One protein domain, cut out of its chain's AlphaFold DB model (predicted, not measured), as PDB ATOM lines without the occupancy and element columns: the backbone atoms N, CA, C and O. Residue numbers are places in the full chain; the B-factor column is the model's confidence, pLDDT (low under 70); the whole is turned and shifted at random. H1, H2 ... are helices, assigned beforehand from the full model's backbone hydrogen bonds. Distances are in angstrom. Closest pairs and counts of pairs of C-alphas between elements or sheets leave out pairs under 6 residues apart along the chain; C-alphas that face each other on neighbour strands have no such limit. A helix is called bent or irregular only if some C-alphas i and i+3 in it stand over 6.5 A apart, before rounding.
ATOM      1  N   ILE A  37      82.042  99.373  88.560       97.56
ATOM      2  CA  ILE A  37      80.708  98.784  88.694       97.56
ATOM      3  C   ILE A  37      80.686  97.801  89.875       97.56
ATOM      4  O   ILE A  37      81.750  97.334  90.295       97.56
ATOM      5  N   PRO A  38      79.503  97.481  90.431       97.06
ATOM      6  CA  PRO A  38      79.355  96.317  91.301       97.06
ATOM      7  C   PRO A  38      79.578  95.011  90.510       97.06
ATOM      8  O   PRO A  38      80.122  95.021  89.402       97.06
ATOM      9  N   ASP A  39      79.154  93.865  91.047       97.38
ATOM     10  CA  ASP A  39      79.078  92.665  90.218       97.38
ATOM     11  C   ASP A  39      78.185  92.907  88.989       97.38
ATOM     12  O   ASP A  39      77.267  93.733  88.993       97.38
ATOM     13  N   PHE A  40      78.487  92.197  87.904       98.31
ATOM     14  CA  PHE A  40      77.853  92.472  86.621       98.31
ATOM     15  C   PHE A  40      76.336  92.253  86.649       98.31
ATOM     16  O   PHE A  40      75.603  93.021  86.031       98.31
ATOM     17  N   ALA A  41      75.847  91.249  87.383       98.31
ATOM     18  CA  ALA A  41      74.417  90.962  87.456       98.31
ATOM     19  C   ALA A  41      73.667  92.091  88.178       98.31
ATOM     20  O   ALA A  41      72.633  92.559  87.694       98.31
ATOM     21  N   GLN A  42      74.224  92.585  89.286       98.50
ATOM     22  CA  GLN A  42      73.697  93.748  89.986       98.50
ATOM     23  C   GLN A  42      73.746  95.002  89.106       98.50
ATOM     24  O   GLN A  42      72.765  95.744  89.041       98.50
ATOM     25  N   PHE A  43      74.858  95.237  88.406       98.62
ATOM     26  CA  PHE A  43      74.997  96.385  87.513       98.62
ATOM     27  C   PHE A  43      73.972  96.346  86.371       98.62
ATOM     28  O   PHE A  43      73.282  97.332  86.122       98.62
ATOM     29  N   LEU A  44      73.808  95.199  85.715       98.69
ATOM     30  CA  LEU A  44      72.855  95.031  84.622       98.69
ATOM     31  C   LEU A  44      71.406  95.249  85.079       98.69
ATOM     32  O   LEU A  44      70.627  95.889  84.372       98.69
ATOM     33  N   ALA A  45      71.047  94.781  86.278       98.50
ATOM     34  CA  ALA A  45      69.736  95.059  86.858       98.50
ATOM     35  C   ALA A  45      69.507  96.569  87.057       98.50
ATOM     36  O   ALA A  45      68.425  97.073  86.755       98.50
ATOM     37  N   GLN A  46      70.531  97.309  87.498       98.31
ATOM     38  CA  GLN A  46      70.462  98.769  87.625       98.31
ATOM     39  C   GLN A  46      70.314  99.460  86.265       98.31
ATOM     40  O   GLN A  46      69.509 100.380  86.147       98.31
ATOM     41  N   VAL A  47      71.046  99.012  85.239       98.38
ATOM     42  CA  VAL A  47      70.940  99.543  83.867       98.38
ATOM     43  C   VAL A  47      69.518  99.361  83.333       98.38
ATOM     44  O   VAL A  47      68.903 100.340  82.911       98.38
ATOM     45  N   ARG A  48      68.963  98.145  83.426       98.31
ATOM     46  CA  ARG A  48      67.596  97.826  82.970       98.31
ATOM     47  C   ARG A  48      66.532  98.634  83.712       98.31
ATOM     48  O   ARG A  48      65.571  99.090  83.102       98.31
ATOM     49  N   ALA A  49      66.708  98.834  85.017       97.69
ATOM     50  CA  ALA A  49      65.787  99.632  85.819       97.69
ATOM     51  C   ALA A  49      65.877 101.136  85.506       97.69
ATOM     52  O   ALA A  49      64.860 101.824  85.516       97.69
ATOM     53  N   ARG A  50      67.084 101.653  85.246       97.31
ATOM     54  CA  ARG A  50      67.322 103.083  85.006       97.31
ATOM     55  C   ARG A  50      66.939 103.520  83.593       97.31
ATOM     56  O   ARG A  50      66.399 104.610  83.439       97.31
ATOM     57  N   TRP A  51      67.201 102.687  82.589       97.50
ATOM     58  CA  TRP A  51      66.910 102.976  81.183       97.50
ATOM     59  C   TRP A  51      66.089 101.843  80.550       97.50
ATOM     60  O   TRP A  51      66.568 101.149  79.651       97.50
ATOM     61  N   PRO A  52      64.832 101.643  80.993       96.56
ATOM     62  CA  PRO A  52      63.997 100.531  80.530       96.56
ATOM     63  C   PRO A  52      63.715 100.582  79.023       96.56
ATOM     64  O   PRO A  52      63.469  99.552  78.401       96.56
ATOM     65  N   PHE A  53      63.797 101.770  78.417       94.44
ATOM     66  CA  PHE A  53      63.595 101.972  76.984       94.44
ATOM     67  C   PHE A  53      64.672 101.322  76.098       94.44
ATOM     68  O   PHE A  53      64.431 101.167  74.907       94.44
ATOM     69  N   LEU A  54      65.830 100.930  76.648       95.25
ATOM     70  CA  LEU A  54      66.854 100.181  75.906       95.25
ATOM     71  C   LEU A  54      66.408  98.736  75.613       95.25
ATOM     72  O   LEU A  54      66.877  98.106  74.669       95.25
ATOM     73  N   GLY A  55      65.527  98.172  76.441       95.12
ATOM     74  CA  GLY A  55      65.226  96.743  76.411       95.12
ATOM     75  C   GLY A  55      66.410  95.867  76.844       95.12
ATOM     76  O   GLY A  55      67.522  96.334  77.110       95.12
ATOM     77  N   ASP A  56      66.167  94.560  76.947       96.56
ATOM     78  CA  ASP A  56      67.098  93.643  77.618       96.56
ATOM     79  C   ASP A  56      68.409  93.428  76.863       96.56
ATOM     80  O   ASP A  56      69.478  93.467  77.478       96.56
ATOM     81  N   ALA A  57      68.328  93.225  75.544       94.38
ATOM     82  CA  ALA A  57      69.483  92.914  74.708       94.38
ATOM     83  C   ALA A  57      70.443  94.107  74.588       94.38
ATOM     84  O   ALA A  57      71.658  93.947  74.720       94.38
ATOM     85  N   GLN A  58      69.912  95.316  74.380       95.06
ATOM     86  CA  GLN A  58      70.739  96.517  74.286       95.06
ATOM     87  C   GLN A  58      71.333  96.887  75.647       95.06
ATOM     88  O   GLN A  58      72.520  97.202  75.709       95.06
ATOM     89  N   SER A  59      70.558  96.769  76.734       97.44
ATOM     90  CA  SER A  59      71.062  96.984  78.098       97.44
ATOM     91  C   SER A  59      72.259  96.088  78.401       97.44
ATOM     92  O   SER A  59      73.278  96.566  78.891       97.44
ATOM     93  N   GLU A  60      72.166  94.798  78.079       97.62
ATOM     94  CA  GLU A  60      73.239  93.833  78.327       97.62
ATOM     95  C   GLU A  60      74.477  94.113  77.472       97.62
ATOM     96  O   GLU A  60      75.588  94.203  78.002       97.62
ATOM     97  N   ARG A  61      74.287  94.351  76.167       96.69
ATOM     98  CA  ARG A  61      75.377  94.698  75.246       96.69
ATOM     99  C   ARG A  61      76.117  95.955  75.699       96.69
ATOM    100  O   ARG A  61      77.345  95.960  75.784       96.69
ATOM    101  N   MET A  62      75.377  97.021  75.991       97.25
ATOM    102  CA  MET A  62      75.952  98.297  76.401       97.25
ATOM    103  C   MET A  62      76.591  98.210  77.795       97.25
ATOM    104  O   MET A  62      77.646  98.804  78.014       97.25
ATOM    105  N   ALA A  63      76.017  97.435  78.724       98.12
ATOM    106  CA  ALA A  63      76.601  97.217  80.047       98.12
ATOM    107  C   ALA A  63      77.962  96.517  79.959       98.12
ATOM    108  O   ALA A  63      78.901  96.924  80.645       98.12
ATOM    109  N   HIS A  64      78.090  95.511  79.088       97.50
ATOM    110  CA  HIS A  64      79.368  94.853  78.822       97.50
ATOM    111  C   HIS A  64      80.392  95.779  78.161       97.50
ATOM    112  O   HIS A  64      81.573  95.715  78.502       97.50
ATOM    113  N   ALA A  65      79.960  96.623  77.220       97.00
ATOM    114  CA  ALA A  65      80.861  97.474  76.449       97.00
ATOM    115  C   ALA A  65      81.382  98.682  77.247       97.00
ATOM    116  O   ALA A  65      82.572  98.987  77.197       97.00
ATOM    117  N   TYR A  66      80.508  99.355  78.000       98.06
ATOM    118  CA  TYR A  66      80.794 100.686  78.552       98.06
ATOM    119  C   TYR A  66      80.828 100.726  80.085       98.06
ATOM    120  O   TYR A  66      81.409 101.646  80.676       98.06
ATOM    121  N   GLY A  67      80.217  99.740  80.749       98.38
ATOM    122  CA  GLY A  67      80.133  99.685  82.206       98.38
ATOM    123  C   GLY A  67      79.621 100.999  82.804       98.38
ATOM    124  O   GLY A  67      78.673 101.609  82.305       98.38
ATOM    125  N   ALA A  68      80.297 101.492  83.840       97.88
ATOM    126  CA  ALA A  68      79.928 102.712  84.560       97.88
ATOM    127  C   ALA A  68      79.853 103.982  83.684       97.88
ATOM    128  O   ALA A  68      79.266 104.977  84.106       97.88
ATOM    129  N   ARG A  69      80.421 103.978  82.467       98.19
ATOM    130  CA  ARG A  69      80.326 105.113  81.535       98.19
ATOM    131  C   ARG A  69      78.935 105.288  80.930       98.19
ATOM    132  O   ARG A  69      78.648 106.372  80.437       98.19
ATOM    133  N   LEU A  70      78.051 104.291  81.035       97.88
ATOM    134  CA  LEU A  70      76.664 104.430  80.581       97.88
ATOM    135  C   LEU A  70      75.930 105.592  81.238       97.88
ATOM    136  O   LEU A  70      75.164 106.281  80.574       97.88
ATOM    137  N   ALA A  71      76.195 105.834  82.524       97.25
ATOM    138  CA  ALA A  71      75.569 106.932  83.249       97.25
ATOM    139  C   ALA A  71      75.905 108.300  82.647       97.25
ATOM    140  O   ALA A  71      75.067 109.188  82.670       97.25
ATOM    141  N   GLU A  72      77.113 108.443  82.105       97.69
ATOM    142  CA  GLU A  72      77.566 109.664  81.448       97.69
ATOM    143  C   GLU A  72      77.091 109.735  79.991       97.69
ATOM    144  O   GLU A  72      76.717 110.800  79.518       97.69
ATOM    145  N   MET A  73      77.084 108.603  79.281       97.88
ATOM    146  CA  MET A  73      76.619 108.521  77.893       97.88
ATOM    147  C   MET A  73      75.128 108.843  77.752       97.88
ATOM    148  O   MET A  73      74.728 109.483  76.784       97.88
ATOM    149  N   LEU A  74      74.317 108.373  78.700       97.31
ATOM    150  CA  LEU A  74      72.857 108.483  78.680       97.31
ATOM    151  C   LEU A  74      72.343 109.580  79.622       97.31
ATOM    152  O   LEU A  74      71.168 109.569  79.999       97.31
ATOM    153  N   ASP A  75      73.211 110.501  80.042       96.00
ATOM    154  CA  ASP A  75      72.785 111.638  80.850       96.00
ATOM    155  C   ASP A  75      71.794 112.505  80.060       96.00
ATOM    156  O   ASP A  75      72.007 112.817  78.888       96.00
ATOM    157  N   GLY A  76      70.664 112.843  80.683       93.81
ATOM    158  CA  GLY A  76      69.564 113.557  80.026       93.81
ATOM    159  C   GLY A  76      68.756 112.758  78.989       93.81
ATOM    160  O   GLY A  76      67.836 113.322  78.405       93.81
ATOM    161  N   ILE A  77      69.048 111.469  78.765       95.69
ATOM    162  CA  ILE A  77      68.278 110.602  77.857       95.69
ATOM    163  C   ILE A  77      67.242 109.809  78.660       95.69
ATOM    164  O   ILE A  77      67.586 108.921  79.442       95.69
ATOM    165  N   ASP A  78      65.963 110.116  78.454       93.44
ATOM    166  CA  ASP A  78      64.840 109.561  79.224       93.44
ATOM    167  C   ASP A  78      63.902 108.653  78.412       93.44
ATOM    168  O   ASP A  78      62.967 108.064  78.958       93.44
ATOM    169  N   SER A  79      64.141 108.521  77.108       92.94
ATOM    170  CA  SER A  79      63.231 107.836  76.197       92.94
ATOM    171  C   SER A  79      63.948 107.234  74.992       92.94
ATOM    172  O   SER A  79      65.018 107.684  74.578       92.94
ATOM    173  N   ALA A  80      63.304 106.240  74.372       90.81
ATOM    174  CA  ALA A  80      63.781 105.641  73.125       90.81
ATOM    175  C   ALA A  80      63.879 106.668  71.986       90.81
ATOM    176  O   ALA A  80      64.747 106.548  71.137       90.81
ATOM    177  N   ALA A  81      63.031 107.701  71.971       92.44
ATOM    178  CA  ALA A  81      63.126 108.762  70.971       92.44
ATOM    179  C   ALA A  81      64.367 109.649  71.191       92.44
ATOM    180  O   ALA A  81      65.005 110.072  70.228       92.44
ATOM    181  N   ALA A  82      64.736 109.901  72.451       93.62
ATOM    182  CA  ALA A  82      65.883 110.735  72.800       93.62
ATOM    183  C   ALA A  82      67.238 110.064  72.506       93.62
ATOM    184  O   ALA A  82      68.232 110.766  72.321       93.62
ATOM    185  N   ILE A  83      67.298 108.729  72.397       93.69
ATOM    186  CA  ILE A  83      68.542 108.016  72.040       93.69
ATOM    187  C   ILE A  83      68.984 108.264  70.583       93.69
ATOM    188  O   ILE A  83      70.129 107.986  70.210       93.69
ATOM    189  N   GLY A  84      68.087 108.837  69.776       94.12
ATOM    190  CA  GLY A  84      68.311 109.193  68.383       94.12
ATOM    191  C   GLY A  84      68.049 108.044  67.414       94.12
ATOM    192  O   GLY A  84      67.394 107.055  67.740       94.12
ATOM    193  N   THR A  85      68.544 108.209  66.192       94.88
ATOM    194  CA  THR A  85      68.293 107.278  65.085       94.88
ATOM    195  C   THR A  85      68.870 105.880  65.360       94.88
ATOM    196  O   THR A  85      70.007 105.757  65.823       94.88
ATOM    197  N   ASP A  86      68.108 104.830  65.030       92.81
ATOM    198  CA  ASP A  86      68.630 103.460  64.928       92.81
ATOM    199  C   ASP A  86      69.455 103.329  63.642       92.81
ATOM    200  O   ASP A  86      68.943 103.479  62.531       92.81
ATOM    201  N   LEU A  87      70.753 103.083  63.803       92.44
ATOM    202  CA  LEU A  87      71.721 102.932  62.718       92.44
ATOM    203  C   LEU A  87      71.876 101.463  62.280       92.44
ATOM    204  O   LEU A  87      72.705 101.165  61.420       92.44
ATOM    205  N   GLY A  88      71.086 100.554  62.859       88.94
ATOM    206  CA  GLY A  88      71.092  99.124  62.578       88.94
ATOM    207  C   GLY A  88      71.946  98.318  63.560       88.94
ATOM    208  O   GLY A  88      72.890  98.812  64.179       88.94
ATOM    209  N   GLY A  89      71.599  97.038  63.735       86.69
ATOM    210  CA  GLY A  89      72.317  96.130  64.642       86.69
ATOM    211  C   GLY A  89      72.265  96.550  66.119       86.69
ATOM    212  O   GLY A  89      73.103  96.119  66.909       86.69
ATOM    213  N   GLY A  90      71.316  97.413  66.494       88.81
ATOM    214  CA  GLY A  90      71.207  97.985  67.835       88.81
ATOM    215  C   GLY A  90      72.204  99.111  68.127       88.81
ATOM    216  O   GLY A  90      72.354  99.464  69.299       88.81
ATOM    217  N   LEU A  91      72.896  99.648  67.110       95.00
ATOM    218  CA  LEU A  91      73.705 100.864  67.218       95.00
ATOM    219  C   LEU A  91      72.794 102.091  67.154       95.00
ATOM    220  O   LEU A  91      72.024 102.249  66.212       95.00
ATOM    221  N   THR A  92      72.930 102.993  68.119       96.12
ATOM    222  CA  THR A  92      72.146 104.238  68.153       96.12
ATOM    223  C   THR A  92      73.011 105.450  67.861       96.12
ATOM    224  O   THR A  92      74.232 105.426  68.019       96.12
ATOM    225  N   GLU A  93      72.375 106.541  67.459       96.81
ATOM    226  CA  GLU A  93      73.048 107.808  67.192       96.81
ATOM    227  C   GLU A  93      73.781 108.372  68.425       96.81
ATOM    228  O   GLU A  93      74.903 108.866  68.300       96.81
ATOM    229  N   VAL A  94      73.192 108.257  69.625       97.50
ATOM    230  CA  VAL A  94      73.868 108.613  70.889       97.50
ATOM    231  C   VAL A  94      75.124 107.772  71.107       97.50
ATOM    232  O   VAL A  94      76.174 108.320  71.444       97.50
ATOM    233  N   GLU A  95      75.053 106.463  70.868       97.69
ATOM    234  CA  GLU A  95      76.217 105.585  70.989       97.69
ATOM    235  C   GLU A  95      77.293 105.934  69.951       97.69
ATOM    236  O   GLU A  95      78.468 106.041  70.293       97.69
ATOM    237  N   ALA A  96      76.915 106.193  68.697       97.56
ATOM    238  CA  ALA A  96      77.856 106.594  67.654       97.56
ATOM    239  C   ALA A  96      78.571 107.917  67.989       97.56
ATOM    240  O   ALA A  96      79.792 108.011  67.827       97.56
ATOM    241  N   ARG A  97      77.844 108.914  68.518       97.75
ATOM    242  CA  ARG A  97      78.441 110.161  69.024       97.75
ATOM    243  C   ARG A  97      79.409 109.904  70.169       97.75
ATOM    244  O   ARG A  97      80.529 110.401  70.132       97.75
ATOM    245  N   TRP A  98      79.024 109.080  71.143       98.31
ATOM    246  CA  TRP A  98      79.912 108.716  72.245       98.31
ATOM    247  C   TRP A  98      81.216 108.092  71.745       98.31
ATOM    248  O   TRP A  98      82.305 108.497  72.156       98.31
ATOM    249  N   LEU A  99      81.121 107.136  70.820       98.31
ATOM    250  CA  LEU A  99      82.289 106.482  70.243       98.31
ATOM    251  C   LEU A  99      83.208 107.483  69.530       98.31
ATOM    252  O   LEU A  99      84.432 107.369  69.636       98.31
ATOM    253  N   HIS A 100      82.641 108.479  68.844       98.31
ATOM    254  CA  HIS A 100      83.401 109.552  68.204       98.31
ATOM    255  C   HIS A 100      84.088 110.473  69.221       98.31
ATOM    256  O   HIS A 100      85.305 110.668  69.159       98.31
ATOM    257  N   ASP A 101      83.312 111.003  70.167       98.06
ATOM    258  CA  ASP A 101      83.723 112.079  71.072       98.06
ATOM    259  C   ASP A 101      84.609 111.583  72.222       98.06
ATOM    260  O   ASP A 101      85.462 112.321  72.719       98.06
ATOM    261  N   ARG A 102      84.402 110.338  72.674       98.06
ATOM    262  CA  ARG A 102      85.020 109.784  73.892       98.06
ATOM    263  C   ARG A 102      85.930 108.589  73.644       98.06
ATOM    264  O   ARG A 102      86.800 108.327  74.472       98.06
ATOM    265  N   GLU A 103      85.761 107.874  72.531       98.12
ATOM    266  CA  GLU A 103      86.522 106.643  72.245       98.12
ATOM    267  C   GLU A 103      87.342 106.693  70.948       98.12
ATOM    268  O   GLU A 103      87.887 105.670  70.503       98.12
ATOM    269  N   TRP A 104      87.488 107.897  70.383       98.25
ATOM    270  CA  TRP A 104      88.285 108.187  69.191       98.25
ATOM    271  C   TRP A 104      87.912 107.327  67.975       98.25
ATOM    272  O   TRP A 104      88.782 106.972  67.180       98.25
ATOM    273  N   ALA A 105      86.638 106.978  67.800       98.31
ATOM    274  CA  ALA A 105      86.188 106.332  66.573       98.31
ATOM    275  C   ALA A 105      86.191 107.346  65.416       98.31
ATOM    276  O   ALA A 105      85.461 108.342  65.430       98.31
ATOM    277  N   ARG A 106      87.045 107.118  64.412       98.06
ATOM    278  CA  ARG A 106      87.214 108.009  63.245       98.06
ATOM    279  C   ARG A 106      86.783 107.356  61.933       98.06
ATOM    280  O   ARG A 106      86.792 108.012  60.898       98.06
ATOM    281  N   SER A 107      86.407 106.083  61.982       97.50
ATOM    282  CA  SER A 107      85.969 105.276  60.848       97.50
ATOM    283  C   SER A 107      84.850 104.318  61.254       97.50
ATOM    284  O   SER A 107      84.684 103.997  62.434       97.50
ATOM    285  N   THR A 108      84.114 103.805  60.270       95.19
ATOM    286  CA  THR A 108      83.146 102.716  60.468       95.19
ATOM    287  C   THR A 108      83.809 101.478  61.062       95.19
ATOM    288  O   THR A 108      83.236 100.842  61.940       95.19
ATOM    289  N   ASP A 109      85.050 101.179  60.678       96.56
ATOM    290  CA  ASP A 109      85.795 100.040  61.216       96.56
ATOM    291  C   ASP A 109      86.132 100.195  62.704       96.56
ATOM    292  O   ASP A 109      86.155  99.203  63.438       96.56
ATOM    293  N   ASP A 110      86.382 101.428  63.170       97.94
ATOM    294  CA  ASP A 110      86.549 101.694  64.603       97.94
ATOM    295  C   ASP A 110      85.290 101.289  65.358       97.94
ATOM    296  O   ASP A 110      85.368 100.553  66.341       97.94
ATOM    297  N   VAL A 111      84.135 101.733  64.866       97.00
ATOM    298  CA  VAL A 111      82.839 101.447  65.476       97.00
ATOM    299  C   VAL A 111      82.555  99.948  65.414       97.00
ATOM    300  O   VAL A 111      82.483  99.292  66.454       97.00
ATOM    301  N   LEU A 112      82.462  99.388  64.208       95.06
ATOM    302  CA  LEU A 112      81.912  98.057  63.959       95.06
ATOM    303  C   LEU A 112      82.830  96.921  64.397       95.06
ATOM    304  O   LEU A 112      82.337  95.907  64.887       95.06
ATOM    305  N   PHE A 113      84.148  97.068  64.246       95.75
ATOM    306  CA  PHE A 113      85.083  95.958  64.444       95.75
ATOM    307  C   PHE A 113      86.035  96.151  65.617       95.75
ATOM    308  O   PHE A 113      86.652  95.171  66.039       95.75
ATOM    309  N   ARG A 114      86.181  97.355  66.181       96.56
ATOM    310  CA  ARG A 114      87.048  97.582  67.351       96.56
ATOM    311  C   ARG A 114      86.251  97.834  68.623       96.56
ATOM    312  O   ARG A 114      86.486  97.118  69.593       96.56
ATOM    313  N   ARG A 115      85.345  98.814  68.615       97.19
ATOM    314  CA  ARG A 115      84.632  99.280  69.815       97.19
ATOM    315  C   ARG A 115      83.419  98.429  70.163       97.19
ATOM    316  O   ARG A 115      83.307  98.004  71.304       97.19
ATOM    317  N   THR A 116      82.562  98.123  69.189       95.38
ATOM    318  CA  THR A 116      81.278  97.456  69.477       95.38
ATOM    319  C   THR A 116      81.234  95.988  69.074       95.38
ATOM    320  O   THR A 116      80.465  95.228  69.653       95.38
ATOM    321  N   LYS A 117      82.040  95.584  68.083       93.44
ATOM    322  CA  LYS A 117      81.986  94.254  67.441       93.44
ATOM    323  C   LYS A 117      80.656  93.947  66.737       93.44
ATOM    324  O   LYS A 117      80.450  92.811  66.320       93.44
ATOM    325  N   LEU A 118      79.795  94.947  66.524       93.56
ATOM    326  CA  LEU A 118      78.526  94.776  65.808       93.56
ATOM    327  C   LEU A 118      78.721  94.278  64.374       93.56
ATOM    328  O   LEU A 118      77.892  93.521  63.884       93.56
ATOM    329  N   GLY A 119      79.850  94.604  63.738       91.31
ATOM    330  CA  GLY A 119      80.186  94.104  62.402       91.31
ATOM    331  C   GLY A 119      80.293  92.577  62.303       91.31
ATOM    332  O   GLY A 119      80.252  92.051  61.201       91.31
ATOM    333  N   LEU A 120      80.400  91.852  63.427       89.81
ATOM    334  CA  LEU A 120      80.377  90.382  63.449       89.81
ATOM    335  C   LEU A 120      78.961  89.789  63.356       89.81
ATOM    336  O   LEU A 120      78.818  88.584  63.169       89.81
ATOM    337  N   HIS A 121      77.929  90.616  63.532       86.25
ATOM    338  CA  HIS A 121      76.526  90.201  63.607       86.25
ATOM    339  C   HIS A 121      75.657  90.803  62.496       86.25
ATOM    340  O   HIS A 121      74.480  90.464  62.394       86.25
TER     341      HIS A 121
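What this domain is: This is residues 37 to 121 of the 125 residues of a protein of Pseudomonas sp. FW305-130 (UniProt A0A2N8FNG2). What shape does the printed part make? Two small groups of helices sit one after the other along the longest axis: H1 packed on a sharply kinked H2, then H3 with the shorter H4 packed on it at a steep tilt. The unnamed stretch of residues 74 to 92 loops from the first group to the second. What is it built of, and how large is it? The printed part has 85 residues with four named helices, in the order H1, H2, H3, H4, and no named strand, and its class is all helix. It is compact and rounded, with a radius of gyration of the C-alphas of 12.3 A and spans of 33 by 27 by 23 A.

Where its parts are: Where does the first helix begin, and what follows it? H1, residues 40 to 50, begins at C-alpha 40 at (77.853, 92.472, 86.621) and is 15.0 A long. H2, residues 52 to 73, is the longest by residues, yet its first and last C-alphas are 15.2 A apart. Why is H2 so short from end to end? It has a kink of 130 degrees near residue 63, and it is irregular, with C-alphas 65 and 68 standing 9.7 A apart. Where are the last two helices? H3, residues 93 to 103, is 14.4 A long and begins at C-alpha 93 at (73.048, 107.808, 67.192). H4, residues 108 to 115, is 10.1 A long and ends at C-alpha 115 at (84.632, 99.280, 69.815); it is only just irregular, with C-alphas 112 and 115 standing 6.6 A apart.

How they stand to each other: How does H1 stand to H2? They touch, about perpendicular at 73 degrees, through residues 54 to 63 of H2 alone; the closest C-alphas, of Arg 48 and Ser 59, are 6.0 A apart. What does H2 meet next? H2 and H3 only just touch, with 3 pairs of C-alphas within 8 A, through residue 73 of H2 alone; the closest C-alphas are those of Met 73 and Trp 98, at 6.5 A. Their lines stand at a shallow tilt of 24 degrees, the same way, though the line of H2 is a rough one. And H4? H3 and H4 touch at a steep tilt of 69 degrees, only just short of perpendicular, with the C-alphas of Leu 99 and Val 111 closest at 7.0 A, while H1 is apart from both H3 and H4. How do the backbones run? Each O i to N i+4 pair is within hydrogen-bond range in H1 and H3, against 10 of 18 in H2 and 3 of 4 in H4.

The domain as a whole: How far does it reach? The two C-alphas farthest apart, those of Gln 42 and Ser 107, are 33.7 A apart. Which links are long, and is there a cut? The link from H2 to H3 is long, with 19 residues, while H1 to H2 and H3 to H4 are tight, and the printed part has no cut. How sure is the model? The mean pLDDT of the printed part is 96.0, and no printed residue is under 70.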